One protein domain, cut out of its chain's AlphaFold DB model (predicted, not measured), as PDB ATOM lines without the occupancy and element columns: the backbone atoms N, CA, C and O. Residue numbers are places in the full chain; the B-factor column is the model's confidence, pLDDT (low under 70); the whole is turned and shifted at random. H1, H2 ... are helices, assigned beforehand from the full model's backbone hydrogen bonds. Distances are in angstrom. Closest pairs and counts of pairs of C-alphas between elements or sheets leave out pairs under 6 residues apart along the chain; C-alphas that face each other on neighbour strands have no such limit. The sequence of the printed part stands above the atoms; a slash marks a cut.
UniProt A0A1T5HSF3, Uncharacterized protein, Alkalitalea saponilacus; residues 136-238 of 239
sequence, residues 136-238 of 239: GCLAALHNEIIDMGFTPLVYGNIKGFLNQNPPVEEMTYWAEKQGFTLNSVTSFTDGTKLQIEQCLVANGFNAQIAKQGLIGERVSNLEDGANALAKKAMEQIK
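Overview. This is residues 136 to 238 of the 239 residues of an uncharacterized protein of Alkalitalea saponilacus (UniProt A0A1T5HSF3). Five helices make a long, loose body: H2 and H3 meet in a corner at one end, H4 runs through the middle, and H1 and H5 lie at the other end on opposite sides of a long link. That link, residues 148 to 167, leads from H1 through the middle to H2. The end of H1 and the turn after it, residues 144 to 149, stick out. The printed part has 103 residues with five named helices, H1 to H5 in chain order, and no named strand; its class is all helix. It is loose, with a radius of gyration of the C-alphas of 15.9 A, and only just elongated, spanning 48 by 24 by 23 A.

Along the chain. H5, the longest helix, covers residues 222 to 236 and 21.5 A, from C-alpha 222 at (264.594, 168.947, 154.043) to C-alpha 236 at (276.979, 153.855, 162.943). H4 covers residues 192 to 204, 18.5 A. H1 covers residues 136 to 147, 16.8 A, beginning with C-alpha 136 at (263.262, 153.949, 141.075). H2 covers residues 168 to 178, 15.2 A, and H3 residues 182 to 190, 12.1 A.

Arrangement. H5 touches no helix and is apart from H1, H2, H3 and H4. H4 and H1 are close but not clearly touching, with the closest C-alphas, of Val 201 and Leu 138, 7.4 A apart. They run the same way at a shallow tilt of 33 degrees, only just short of steep. H4 and H3 are close but not clearly touching, about perpendicular at 76 degrees; their closest C-alphas, of Lys 193 and Ser 187, are 5.3 A apart. H3 and H2 touch, only just about perpendicular at 71 degrees, with the closest C-alphas, of Leu 182 and Ala 175, 5.3 A apart. In H1, H2, H3, H4 and H5 every O i to N i+4 pair is within hydrogen-bond range.

Size, cuts and confidence. The C-alphas farthest apart, of Gly 149 and Glu 169, are 49.6 A apart. The printed part has no cut. The links H1 to H2 and H4 to H5 are long. The mean pLDDT of the printed part is 93.5, and residue 238 is under 70.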
ATOM      1  N   GLY A 136     262.701 153.681 142.400       95.31
ATOM      2  CA  GLY A 136     263.262 153.949 141.075       95.31
ATOM      3  C   GLY A 136     263.977 155.299 141.010       95.31
ATOM      4  O   GLY A 136     265.096 155.377 140.509       95.31
ATOM      5  N   CYS A 137     263.395 156.347 141.602       95.19
ATOM      6  CA  CYS A 137     264.048 157.658 141.706       95.19
ATOM      7  C   CYS A 137     265.351 157.592 142.521       95.19
ATOM      8  O   CYS A 137     266.355 158.199 142.152       95.19
ATOM      9  N   LEU A 138     265.362 156.828 143.619       96.69
ATOM     10  CA  LEU A 138     266.571 156.603 144.413       96.69
ATOM     11  C   LEU A 138     267.617 155.780 143.652       96.69
ATOM     12  O   LEU A 138     268.804 156.025 143.844       96.69
ATOM     13  N   ALA A 139     267.210 154.862 142.769       96.56
ATOM     14  CA  ALA A 139     268.120 154.131 141.886       96.56
ATOM     15  C   ALA A 139     268.785 155.030 140.844       96.56
ATOM     16  O   ALA A 139     269.994 154.935 140.639       96.56
ATOM     17  N   ALA A 140     268.018 155.928 140.224       96.00
ATOM     18  CA  ALA A 140     268.563 156.913 139.297       96.00
ATOM     19  C   ALA A 140     269.591 157.817 140.001       96.00
ATOM     20  O   ALA A 140     270.728 157.931 139.542       96.00
ATOM     21  N   LEU A 141     269.229 158.359 141.172       96.00
ATOM     22  CA  LEU A 141     270.130 159.187 141.975       96.00
ATOM     23  C   LEU A 141     271.359 158.408 142.464       96.00
ATOM     24  O   LEU A 141     272.461 158.944 142.468       96.00
ATOM     25  N   HIS A 142     271.200 157.146 142.866       96.94
ATOM     26  CA  HIS A 142     272.318 156.288 143.258       96.94
ATOM     27  C   HIS A 142     273.365 156.201 142.145       96.94
ATOM     28  O   HIS A 142     274.539 156.467 142.399       96.94
ATOM     29  N   ASN A 143     272.937 155.872 140.922       96.19
ATOM     30  CA  ASN A 143     273.841 155.739 139.781       96.19
ATOM     31  C   ASN A 143     274.567 157.058 139.491       96.19
ATOM     32  O   ASN A 143     275.787 157.065 139.370       96.19
ATOM     33  N   GLU A 144     273.839 158.179 139.481       97.56
ATOM     34  CA  GLU A 144     274.425 159.504 139.258       97.56
ATOM     35  C   GLU A 144     275.502 159.842 140.306       97.56
ATOM     36  O   GLU A 144     276.606 160.269 139.968       97.56
ATOM     37  N   ILE A 145     275.208 159.618 141.587       97.06
ATOM     38  CA  ILE A 145     276.112 159.954 142.695       97.06
ATOM     39  C   ILE A 145     277.365 159.066 142.690       97.06
ATOM     40  O   ILE A 145     278.465 159.560 142.956       97.06
ATOM     41  N   ILE A 146     277.227 157.779 142.360       96.94
ATOM     42  CA  ILE A 146     278.362 156.855 142.229       96.94
ATOM     43  C   ILE A 146     279.227 157.213 141.014       96.94
ATOM     44  O   ILE A 146     280.452 157.225 141.136       96.94
ATOM     45  N   ASP A 147     278.622 157.577 139.878       97.88
ATOM     46  CA  ASP A 147     279.345 158.000 138.669       97.88
ATOM     47  C   ASP A 147     280.162 159.285 138.898       97.88
ATOM     48  O   ASP A 147     281.236 159.464 138.320       97.88
ATOM     49  N   MET A 148     279.704 160.160 139.799       98.00
ATOM     50  CA  MET A 148     280.465 161.329 140.260       98.00
ATOM     51  C   MET A 148     281.607 160.986 141.238       98.00
ATOM     52  O   MET A 148     282.399 161.863 141.588       98.00
ATOM     53  N   GLY A 149     281.714 159.734 141.691       97.75
ATOM     54  CA  GLY A 149     282.734 159.272 142.637       97.75
ATOM     55  C   GLY A 149     282.390 159.503 144.112       97.75
ATOM     56  O   GLY A 149     283.269 159.385 144.969       97.75
ATOM     57  N   PHE A 150     281.137 159.830 144.434       96.88
ATOM     58  CA  PHE A 150     280.681 159.941 145.819       96.88
ATOM     59  C   PHE A 150     280.249 158.582 146.379       96.88
ATOM     60  O   PHE A 150     279.962 157.637 145.654       96.88
ATOM     61  N   THR A 151     280.172 158.486 147.705       94.06
ATOM     62  CA  THR A 151     279.604 157.324 148.401       94.06
ATOM     63  C   THR A 151     278.313 157.749 149.099       94.06
ATOM     64  O   THR A 151     278.381 158.554 150.033       94.06
ATOM     65  N   PRO A 152     277.136 157.248 148.678       94.50
ATOM     66  CA  PRO A 152     275.879 157.558 149.347       94.50
ATOM     67  C   PRO A 152     275.903 157.094 150.808       94.50
ATOM     68  O   PRO A 152     276.146 155.923 151.093       94.50
ATOM     69  N   LEU A 153     275.631 158.011 151.741       93.88
ATOM     70  CA  LEU A 153     275.561 157.695 153.174       93.88
ATOM     71  C   LEU A 153     274.147 157.316 153.627       93.88
ATOM     72  O   LEU A 153     273.983 156.558 154.578       93.88
ATOM     73  N   VAL A 154     273.125 157.883 152.981       94.69
ATOM     74  CA  VAL A 154     271.715 157.732 153.357       94.69
ATOM     75  C   VAL A 154     270.854 157.722 152.097       94.69
ATOM     76  O   VAL A 154     270.953 158.636 151.281       94.69
ATOM     77  N   TYR A 155     269.945 156.751 151.996       95.81
ATOM     78  CA  TYR A 155     268.835 156.776 151.040       95.81
ATOM     79  C   TYR A 155     267.561 157.218 151.762       95.81
ATOM     80  O   TYR A 155     266.948 156.471 152.528       95.81
ATOM     81  N   GLY A 156     267.208 158.489 151.591       93.38
ATOM     82  CA  GLY A 156     266.105 159.128 152.304       93.38
ATOM     83  C   GLY A 156     264.771 159.040 151.562       93.38
ATOM     84  O   GLY A 156     264.719 159.056 150.336       93.38
ATOM     85  N   ASN A 157     263.682 159.021 152.326       92.94
ATOM     86  CA  ASN A 157     262.323 159.224 151.827       92.94
ATOM     87  C   ASN A 157     261.572 160.124 152.827       92.94
ATOM     88  O   ASN A 157     261.970 160.233 153.990       92.94
ATOM     89  N   ILE A 158     260.528 160.807 152.370       90.81
ATOM     90  CA  ILE A 158     259.823 161.859 153.103       90.81
ATOM     91  C   ILE A 158     258.339 161.515 153.172       90.81
ATOM     92  O   ILE A 158     257.742 161.007 152.226       90.81
ATOM     93  N   LYS A 159     257.716 161.854 154.300       90.00
ATOM     94  CA  LYS A 159     256.280 161.702 154.509       90.00
ATOM     95  C   LYS A 159     255.695 163.000 155.052       90.00
ATOM     96  O   LYS A 159     256.104 163.452 156.116       90.00
ATOM     97  N   GLY A 160     254.722 163.575 154.346       90.06
ATOM     98  CA  GLY A 160     254.018 164.775 154.818       90.06
ATOM     99  C   GLY A 160     253.007 164.488 155.935       90.06
ATOM    100  O   GLY A 160     252.839 165.298 156.842       90.06
ATOM    101  N   PHE A 161     252.358 163.322 155.898       92.19
ATOM    102  CA  PHE A 161     251.363 162.902 156.883       92.19
ATOM    103  C   PHE A 161     251.587 161.445 157.286       92.19
ATOM    104  O   PHE A 161     251.782 160.585 156.427       92.19
ATOM    105  N   LEU A 162     251.576 161.187 158.594       93.88
ATOM    106  CA  LEU A 162     251.763 159.863 159.174       93.88
ATOM    107  C   LEU A 162     250.819 159.700 160.363       93.88
ATOM    108  O   LEU A 162     250.973 160.386 161.377       93.88
ATOM    109  N   ASN A 163     249.892 158.756 160.248       95.75
ATOM    110  CA  ASN A 163     249.087 158.266 161.354       95.75
ATOM    111  C   ASN A 163     249.154 156.741 161.347       95.75
ATOM    112  O   ASN A 163     248.522 156.108 160.515       95.75
ATOM    113  N   GLN A 164     249.919 156.165 162.276       95.00
ATOM    114  CA  GLN A 164     250.164 154.719 162.353       95.00
ATOM    115  C   GLN A 164     248.934 153.903 162.768       95.00
ATOM    116  O   GLN A 164     248.945 152.687 162.634       95.00
ATOM    117  N   ASN A 165     247.890 154.555 163.285       96.69
ATOM    118  CA  ASN A 165     246.646 153.904 163.682       96.69
ATOM    119  C   ASN A 165     245.458 154.717 163.146       96.69
ATOM    120  O   ASN A 165     244.735 155.340 163.932       96.69
ATOM    121  N   PRO A 166     245.282 154.795 161.814       97.00
ATOM    122  CA  PRO A 166     244.214 155.593 161.245       97.00
ATOM    123  C   PRO A 166     242.854 154.910 161.458       97.00
ATOM    124  O   PRO A 166     242.752 153.691 161.300       97.00
ATOM    125  N   PRO A 167     241.797 155.666 161.802       97.62
ATOM    126  CA  PRO A 167     240.460 155.102 161.939       97.62
ATOM    127  C   PRO A 167     239.919 154.652 160.576       97.62
ATOM    128  O   PRO A 167     240.121 155.316 159.553       97.62
ATOM    129  N   VAL A 168     239.212 153.518 160.554       97.00
ATOM    130  CA  VAL A 168     238.706 152.904 159.314       97.00
ATOM    131  C   VAL A 168     237.720 153.817 158.586       97.00
ATOM    132  O   VAL A 168     237.691 153.841 157.355       97.00
ATOM    133  N   GLU A 169     236.955 154.613 159.331       97.88
ATOM    134  CA  GLU A 169     235.986 155.567 158.796       97.88
ATOM    135  C   GLU A 169     236.684 156.660 157.974       97.88
ATOM    136  O   GLU A 169     236.237 156.998 156.877       97.88
ATOM    137  N   GLU A 170     237.820 157.168 158.459       97.00
ATOM    138  CA  GLU A 170     238.614 158.177 157.754       97.00
ATOM    139  C   GLU A 170     239.281 157.584 156.505       97.00
ATOM    140  O   GLU A 170     239.258 158.200 155.437       97.00
ATOM    141  N   MET A 171     239.833 156.371 156.605       97.94
ATOM    142  CA  MET A 171     240.454 155.698 155.456       97.94
ATOM    143  C   MET A 171     239.431 155.373 154.367       97.94
ATOM    144  O   MET A 171     239.727 155.541 153.185       97.94
ATOM    145  N   THR A 172     238.214 154.984 154.753       97.81
ATOM    146  CA  THR A 172     237.103 154.750 153.818       97.81
ATOM    147  C   THR A 172     236.724 156.039 153.098       97.81
ATOM    148  O   THR A 172     236.682 156.064 151.868       97.81
ATOM    149  N   TYR A 173     236.551 157.133 153.847       97.44
ATOM    150  CA  TYR A 173     236.258 158.446 153.274       97.44
ATOM    151  C   TYR A 173     237.316 158.887 152.250       97.44
ATOM    152  O   TYR A 173     236.981 159.314 151.143       97.44
ATOM    153  N   TRP A 174     238.605 158.776 152.587       96.31
ATOM    154  CA  TRP A 174     239.680 159.191 151.682       96.31
ATOM    155  C   TRP A 174     239.857 158.253 150.487       96.31
ATOM    156  O   TRP A 174     240.147 158.741 149.396       96.31
ATOM    157  N   ALA A 175     239.640 156.946 150.652       95.25
ATOM    158  CA  ALA A 175     239.649 155.983 149.552       95.25
ATOM    159  C   ALA A 175     238.592 156.328 148.496       95.25
ATOM    160  O   ALA A 175     238.923 156.445 147.315       95.25
ATOM    161  N   GLU A 176     237.355 156.594 148.921       94.44
ATOM    162  CA  GLU A 176     236.270 157.010 148.026       94.44
ATOM    163  C   GLU A 176     236.563 158.359 147.365       94.44
ATOM    164  O   GLU A 176     236.425 158.509 146.150       94.44
ATOM    165  N   LYS A 177     237.026 159.335 148.152       94.06
ATOM    166  CA  LYS A 177     237.307 160.689 147.668       94.06
ATOM    167  C   LYS A 177     238.452 160.748 146.659       94.06
ATOM    168  O   LYS A 177     238.414 161.578 145.754       94.06
ATOM    169  N   GLN A 178     239.481 159.918 146.828       88.94
ATOM    170  CA  GLN A 178     240.678 159.914 145.979       88.94
ATOM    171  C   GLN A 178     240.621 158.854 144.868       88.94
ATOM    172  O   GLN A 178     241.440 158.887 143.952       88.94
ATOM    173  N   GLY A 179     239.665 157.920 144.922       85.75
ATOM    174  CA  GLY A 179     239.548 156.829 143.953       85.75
ATOM    175  C   GLY A 179     240.609 155.735 144.121       85.75
ATOM    176  O   GLY A 179     240.934 155.037 143.159       85.75
ATOM    177  N   PHE A 180     241.153 155.582 145.329       88.50
ATOM    178  CA  PHE A 180     242.107 154.529 145.678       88.50
ATOM    179  C   PHE A 180     241.419 153.373 146.404       88.50
ATOM    180  O   PHE A 180     240.309 153.500 146.915       88.50
ATOM    181  N   THR A 181     242.084 152.220 146.472       90.19
ATOM    182  CA  THR A 181     241.607 151.130 147.331       90.19
ATOM    183  C   THR A 181     241.822 151.491 148.799       90.19
ATOM    184  O   THR A 181     242.768 152.209 149.131       90.19
ATOM    185  N   LEU A 182     240.981 150.944 149.684       94.94
ATOM    186  CA  LEU A 182     241.115 151.133 151.130       94.94
ATOM    187  C   LEU A 182     242.529 150.776 151.612       94.94
ATOM    188  O   LEU A 182     243.169 151.576 152.283       94.94
ATOM    189  N   ASN A 183     243.057 149.628 151.177       93.25
ATOM    190  CA  ASN A 183     244.411 149.190 151.521       93.25
ATOM    191  C   ASN A 183     245.485 150.190 151.077       93.25
ATOM    192  O   ASN A 183     246.418 150.449 151.833       93.25
ATOM    193  N   SER A 184     245.347 150.775 149.881       92.44
ATOM    194  CA  SER A 184     246.299 151.772 149.383       92.44
ATOM    195  C   SER A 184     246.312 152.993 150.299       92.44
ATOM    196  O   SER A 184     247.357 153.321 150.851       92.44
ATOM    197  N   VAL A 185     245.151 153.607 150.549       95.38
ATOM    198  CA  VAL A 185     245.051 154.803 151.406       95.38
ATOM    199  C   VAL A 185     245.536 154.534 152.827       95.38
ATOM    200  O   VAL A 185     246.288 155.346 153.371       95.38
ATOM    201  N   THR A 186     245.183 153.384 153.404       96.94
ATOM    202  CA  THR A 186     245.682 152.977 154.722       96.94
ATOM    203  C   THR A 186     247.205 152.862 154.711       96.94
ATOM    204  O   THR A 186     247.855 153.512 155.525       96.94
ATOM    205  N   SER A 187     247.789 152.160 153.729       95.50
ATOM    206  CA  SER A 187     249.249 151.989 153.618       95.50
ATOM    207  C   SER A 187     250.004 153.304 153.391       95.50
ATOM    208  O   SER A 187     251.169 153.470 153.779       95.50
ATOM    209  N   PHE A 188     249.348 154.264 152.735       94.69
ATOM    210  CA  PHE A 188     249.882 155.599 152.528       94.69
ATOM    211  C   PHE A 188     249.774 156.426 153.804       94.69
ATOM    212  O   PHE A 188     250.572 157.333 153.985       94.69
ATOM    213  N   THR A 189     248.841 156.132 154.699       96.31
ATOM    214  CA  THR A 189     248.627 156.906 155.922       96.31
ATOM    215  C   THR A 189     249.473 156.392 157.081       96.31
ATOM    216  O   THR A 189     250.095 157.187 157.787       96.31
ATOM    217  N   ASP A 190     249.544 155.075 157.252       96.44
ATOM    218  CA  ASP A 190     250.228 154.425 158.375       96.44
ATOM    219  C   ASP A 190     251.741 154.258 158.177       96.44
ATOM    220  O   ASP A 190     252.474 153.983 159.129       96.44
ATOM    221  N   GLY A 191     252.222 154.491 156.954       95.62
ATOM    222  CA  GLY A 191     253.630 154.375 156.594       95.62
ATOM    223  C   GLY A 191     254.034 153.000 156.063       95.62
ATOM    224  O   GLY A 191     255.202 152.829 155.730       95.62
ATOM    225  N   THR A 192     253.114 152.050 155.905       96.12
ATOM    226  CA  THR A 192     253.396 150.718 155.351       96.12
ATOM    227  C   THR A 192     254.049 150.806 153.971       96.12
ATOM    228  O   THR A 192     255.087 150.184 153.753       96.12
ATOM    229  N   LYS A 193     253.532 151.650 153.061       94.88
ATOM    230  CA  LYS A 193     254.156 151.857 151.737       94.88
ATOM    231  C   LYS A 193     255.596 152.369 151.850       94.88
ATOM    232  O   LYS A 193     256.486 151.846 151.192       94.88
ATOM    233  N   LEU A 194     255.831 153.326 152.749       95.94
ATOM    234  CA  LEU A 194     257.161 153.889 153.000       95.94
ATOM    235  C   LEU A 194     258.148 152.812 153.493       95.94
ATOM    236  O   LEU A 194     259.311 152.822 153.097       95.94
ATOM    237  N   GLN A 195     257.698 151.880 154.341       96.31
ATOM    238  CA  GLN A 195     258.531 150.759 154.797       96.31
ATOM    239  C   GLN A 195     258.871 149.801 153.649       96.31
ATOM    240  O   GLN A 195     260.022 149.389 153.528       96.31
ATOM    241  N   ILE A 196     257.892 149.464 152.803       96.75
ATOM    242  CA  ILE A 196     258.081 148.574 151.647       96.75
ATOM    243  C   ILE A 196     259.101 149.176 150.675       96.75
ATOM    244  O   ILE A 196     260.070 148.514 150.312       96.75
ATOM    245  N   GLU A 197     258.936 150.449 150.315       96.81
ATOM    246  CA  GLU A 197     259.857 151.159 149.423       96.81
ATOM    247  C   GLU A 197     261.283 151.176 149.969       96.81
ATOM    248  O   GLU A 197     262.227 150.857 149.249       96.81
ATOM    249  N   GLN A 198     261.450 151.498 151.253       97.12
ATOM    250  CA  GLN A 198     262.779 151.543 151.855       97.12
ATOM    251  C   GLN A 198     263.401 150.155 152.022       97.12
ATOM    252  O   GLN A 198     264.618 150.020 151.929       97.12
ATOM    253  N   CYS A 199     262.591 149.110 152.209       97.06
ATOM    254  CA  CYS A 199     263.071 147.732 152.176       97.06
ATOM    255  C   CYS A 199     263.597 147.359 150.784       97.06
ATOM    256  O   CYS A 199     264.685 146.793 150.682       97.06
ATOM    257  N   LEU A 200     262.880 147.728 149.716       97.19
ATOM    258  CA  LEU A 200     263.335 147.501 148.344       97.19
ATOM    259  C   LEU A 200     264.656 148.223 148.055       97.19
ATOM    260  O   LEU A 200     265.590 147.611 147.543       97.19
ATOM    261  N   VAL A 201     264.752 149.498 148.430       97.19
ATOM    262  CA  VAL A 201     265.974 150.306 148.291       97.19
ATOM    263  C   VAL A 201     267.144 149.675 149.046       97.19
ATOM    264  O   VAL A 201     268.229 149.520 148.487       97.19
ATOM    265  N   ALA A 202     266.924 149.266 150.299       96.56
ATOM    266  CA  ALA A 202     267.948 148.614 151.108       96.56
ATOM    267  C   ALA A 202     268.452 147.317 150.455       96.56
ATOM    268  O   ALA A 202     269.661 147.127 150.326       96.56
ATOM    269  N   ASN A 203     267.533 146.476 149.970       95.12
ATOM    270  CA  ASN A 203     267.870 145.245 149.256       95.12
ATOM    271  C   ASN A 203     268.634 145.521 147.950       95.12
ATOM    272  O   ASN A 203     269.594 144.817 147.646       95.12
ATOM    273  N   GLY A 204     268.224 146.540 147.186       94.31
ATOM    274  CA  GLY A 204     268.801 146.871 145.882       94.31
ATOM    275  C   GLY A 204     270.212 147.457 145.950       94.31
ATOM    276  O   GLY A 204     271.043 147.135 145.104       94.31
ATOM    277  N   PHE A 205     270.509 148.276 146.964       94.94
ATOM    278  CA  PHE A 205     271.814 148.947 147.105       94.94
ATOM    279  C   PHE A 205     272.698 148.359 148.199       94.94
ATOM    280  O   PHE A 205     273.684 148.986 148.587       94.94
ATOM    281  N   ASN A 206     272.351 147.171 148.711       92.69
ATOM    282  CA  ASN A 206     273.049 146.533 149.827       92.69
ATOM    283  C   ASN A 206     273.214 147.488 151.031       92.69
ATOM    284  O   ASN A 206     274.265 147.556 151.668       92.69
ATOM    285  N   ALA A 207     272.168 148.270 151.303       94.00
ATOM    286  CA  ALA A 207     272.103 149.191 152.428       94.00
ATOM    287  C   ALA A 207     271.348 148.556 153.604       94.00
ATOM    288  O   ALA A 207     270.720 147.504 153.483       94.00
ATOM    289  N   GLN A 208     271.403 149.199 154.769       92.88
ATOM    290  CA  GLN A 208     270.733 148.727 155.979       92.88
ATOM    291  C   GLN A 208     269.612 149.672 156.404       92.88
ATOM    292  O   GLN A 208     269.677 150.887 156.219       92.88
ATOM    293  N   ILE A 209     268.595 149.104 157.051       95.12
ATOM    294  CA  ILE A 209     267.576 149.878 157.754       95.12
ATOM    295  C   ILE A 209     268.097 150.203 159.154       95.12
ATOM    296  O   ILE A 209     268.230 149.319 159.994       95.12
ATOM    297  N   ALA A 210     268.355 151.485 159.420       92.38
ATOM    298  CA  ALA A 210     268.978 151.937 160.669       92.38
ATOM    299  C   ALA A 210     268.185 151.580 161.943       92.38
ATOM    300  O   ALA A 210     268.763 151.455 163.022       92.38
ATOM    301  N   LYS A 211     266.853 151.469 161.841       92.00
ATOM    302  CA  LYS A 211     265.951 151.074 162.932       92.00
ATOM    303  C   LYS A 211     264.610 150.610 162.365       92.00
ATOM    304  O   LYS A 211     264.115 151.200 161.404       92.00
ATOM    305  N   GLN A 212     263.978 149.623 163.005       91.81
ATOM    306  CA  GLN A 212     262.577 149.281 162.737       91.81
ATOM    307  C   GLN A 212     261.684 150.526 162.853       91.81
ATOM    308  O   GLN A 212     261.751 151.257 163.844       91.81
ATOM    309  N   GLY A 213     260.849 150.759 161.839       91.56
ATOM    310  CA  GLY A 213     260.002 151.951 161.759       91.56
ATOM    311  C   GLY A 213     260.678 153.169 161.121       91.56
ATOM    312  O   GLY A 213     260.006 154.180 160.943       91.56
ATOM    313  N   LEU A 214     261.946 153.057 160.699       94.06
ATOM    314  CA  LEU A 214     262.793 154.160 160.227       94.06
ATOM    315  C   LEU A 214     263.037 155.212 161.329       94.06
ATOM    316  O   LEU A 214     262.377 155.235 162.365       94.06
ATOM    317  N   ILE A 215     264.039 156.077 161.146       92.88
ATOM    318  CA  ILE A 215     264.390 157.086 162.164       92.88
ATOM    319  C   ILE A 215     263.297 158.162 162.270       92.88
ATOM    320  O   ILE A 215     262.920 158.530 163.378       92.88
ATOM    321  N   GLY A 216     262.765 158.626 161.132       86.62
ATOM    322  CA  GLY A 216     261.553 159.453 161.080       86.62
ATOM    323  C   GLY A 216     261.648 160.809 161.792       86.62
ATOM    324  O   GLY A 216     260.709 161.188 162.491       86.62
ATOM    325  N   GLU A 217     262.761 161.534 161.637       84.75
ATOM    326  CA  GLU A 217     262.930 162.871 162.231       84.75
ATOM    327  C   GLU A 217     261.839 163.842 161.742       84.75
ATOM    328  O   GLU A 217     261.575 163.957 160.542       84.75
ATOM    329  N   ARG A 218     261.203 164.566 162.674       89.94
ATOM    330  CA  ARG A 218     260.238 165.621 162.338       89.94
ATOM    331  C   ARG A 218     260.990 166.914 162.078       89.94
ATOM    332  O   ARG A 218     261.518 167.518 163.007       89.94
ATOM    333  N   VAL A 219     260.997 167.344 160.824       89.25
ATOM    334  CA  VAL A 219     261.727 168.532 160.375       89.25
ATOM    335  C   VAL A 219     260.814 169.478 159.604       89.25
ATOM    336  O   VAL A 219     259.845 169.051 158.980       89.25
ATOM    337  N   SER A 220     261.111 170.775 159.673       88.00
ATOM    338  CA  SER A 220     260.397 171.824 158.931       88.00
ATOM    339  C   SER A 220     261.008 172.102 157.556       88.00
ATOM    340  O   SER A 220     260.347 172.689 156.703       88.00
ATOM    341  N   ASN A 221     262.251 171.674 157.329       89.75
ATOM    342  CA  ASN A 221     262.935 171.745 156.046       89.75
ATOM    343  C   ASN A 221     263.711 170.446 155.778       89.75
ATOM    344  O   ASN A 221     264.039 169.690 156.692       89.75
ATOM    345  N   LEU A 222     263.965 170.183 154.497       88.50
ATOM    346  CA  LEU A 222     264.594 168.947 154.043       88.50
ATOM    347  C   LEU A 222     266.076 168.849 154.435       88.50
ATOM    348  O   LEU A 222     266.547 167.764 154.768       88.50
ATOM    349  N   GLU A 223     266.798 169.969 154.403       92.25
ATOM    350  CA  GLU A 223     268.242 170.015 154.650       92.25
ATOM    351  C   GLU A 223     268.591 169.588 156.081       92.25
ATOM    352  O   GLU A 223     269.466 168.745 156.279       92.25
ATOM    353  N   ASP A 224     267.841 170.069 157.075       92.25
ATOM    354  CA  ASP A 224     268.001 169.667 158.474       92.25
ATOM    355  C   ASP A 224     267.771 168.164 158.657       92.25
ATOM    356  O   ASP A 224     268.524 167.494 159.369       92.25
ATOM    357  N   GLY A 225     266.760 167.611 157.979       92.19
ATOM    358  CA  GLY A 225     266.470 166.177 157.998       92.19
ATOM    359  C   GLY A 225     267.599 165.353 157.388       92.19
ATOM    360  O   GLY A 225     268.047 164.376 157.992       92.19
ATOM    361  N   ALA A 226     268.103 165.770 156.226       91.75
ATOM    362  CA  ALA A 226     269.220 165.111 155.558       91.75
ATOM    363  C   ALA A 226     270.494 165.145 156.421       91.75
ATOM    364  O   ALA A 226     271.109 164.101 156.649       91.75
ATOM    365  N   ASN A 227     270.843 166.308 156.978       93.25
ATOM    366  CA  ASN A 227     272.010 166.478 157.845       93.25
ATOM    367  C   ASN A 227     271.902 165.651 159.136       93.25
ATOM    368  O   ASN A 227     272.877 165.018 159.557       93.25
ATOM    369  N   ALA A 228     270.718 165.599 159.753       93.19
ATOM    370  CA  ALA A 228     270.477 164.787 160.944       93.19
ATOM    371  C   ALA A 228     270.640 163.285 160.663       93.19
ATOM    372  O   ALA A 228     271.269 162.574 161.454       93.19
ATOM    373  N   LEU A 229     270.118 162.796 159.533       94.06
ATOM    374  CA  LEU A 229     270.282 161.399 159.123       94.06
ATOM    375  C   LEU A 229     271.741 161.077 158.777       94.06
ATOM    376  O   LEU A 229     272.249 160.047 159.217       94.06
ATOM    377  N   ALA A 230     272.437 161.971 158.068       93.25
ATOM    378  CA  ALA A 230     273.849 161.804 157.729       93.25
ATOM    379  C   ALA A 230     274.730 161.702 158.982       93.25
ATOM    380  O   ALA A 230     275.591 160.826 159.070       93.25
ATOM    381  N   LYS A 231     274.479 162.544 159.995       93.44
ATOM    382  CA  LYS A 231     275.186 162.470 161.280       93.44
ATOM    383  C   LYS A 231     275.017 161.101 161.946       93.44
ATOM    384  O   LYS A 231     276.009 160.512 162.367       93.44
ATOM    385  N   LYS A 232     273.790 160.571 161.989       92.44
ATOM    386  CA  LYS A 232     273.514 159.245 162.570       92.44
ATOM    387  C   LYS A 232     274.165 158.115 161.769       92.44
ATOM    388  O   LYS A 232     274.724 157.205 162.370       92.44
ATOM    389  N   ALA A 233     274.144 158.182 160.437       92.25
ATOM    390  CA  ALA A 233     274.831 157.208 159.588       92.25
ATOM    391  C   ALA A 233     276.346 157.180 159.868       92.25
ATOM    392  O   ALA A 233     276.924 156.114 160.060       92.25
ATOM    393  N   MET A 234     276.986 158.348 160.003       91.00
ATOM    394  CA  MET A 234     278.412 158.434 160.352       91.00
ATOM    395  C   MET A 234     278.737 157.906 161.757       91.00
ATOM    396  O   MET A 234     279.846 157.430 161.985       91.00
ATOM    397  N   GLU A 235     277.810 158.007 162.711       89.12
ATOM    398  CA  GLU A 235     277.971 157.425 164.050       89.12
ATOM    399  C   GLU A 235     277.914 155.889 164.012       89.12
ATOM    400  O   GLU A 235     278.631 155.246 164.774       89.12
ATOM    401  N   GLN A 236     277.123 155.307 163.104       80.25
ATOM    402  CA  GLN A 236     276.979 153.855 162.943       80.25
ATOM    403  C   GLN A 236     278.154 153.205 162.201       80.25
ATOM    404  O   GLN A 236     278.532 152.099 162.552       80.25
ATOM    405  N   ILE A 237     278.777 153.899 161.240       75.94
ATOM    406  CA  ILE A 237     279.946 153.394 160.483       75.94
ATOM    407  C   ILE A 237     281.201 153.243 161.367       75.94
ATOM    408  O   ILE A 237     282.141 152.535 161.016       75.94
ATOM    409  N   LYS A 238     281.253 153.933 162.513       61.03
ATOM    410  CA  LYS A 238     282.411 153.921 163.425       61.03
ATOM    411  C   LYS A 238     282.500 152.674 164.318       61.03
ATOM    412  O   LYS A 238     283.456 152.583 165.089       61.03
TER     413      LYS A 238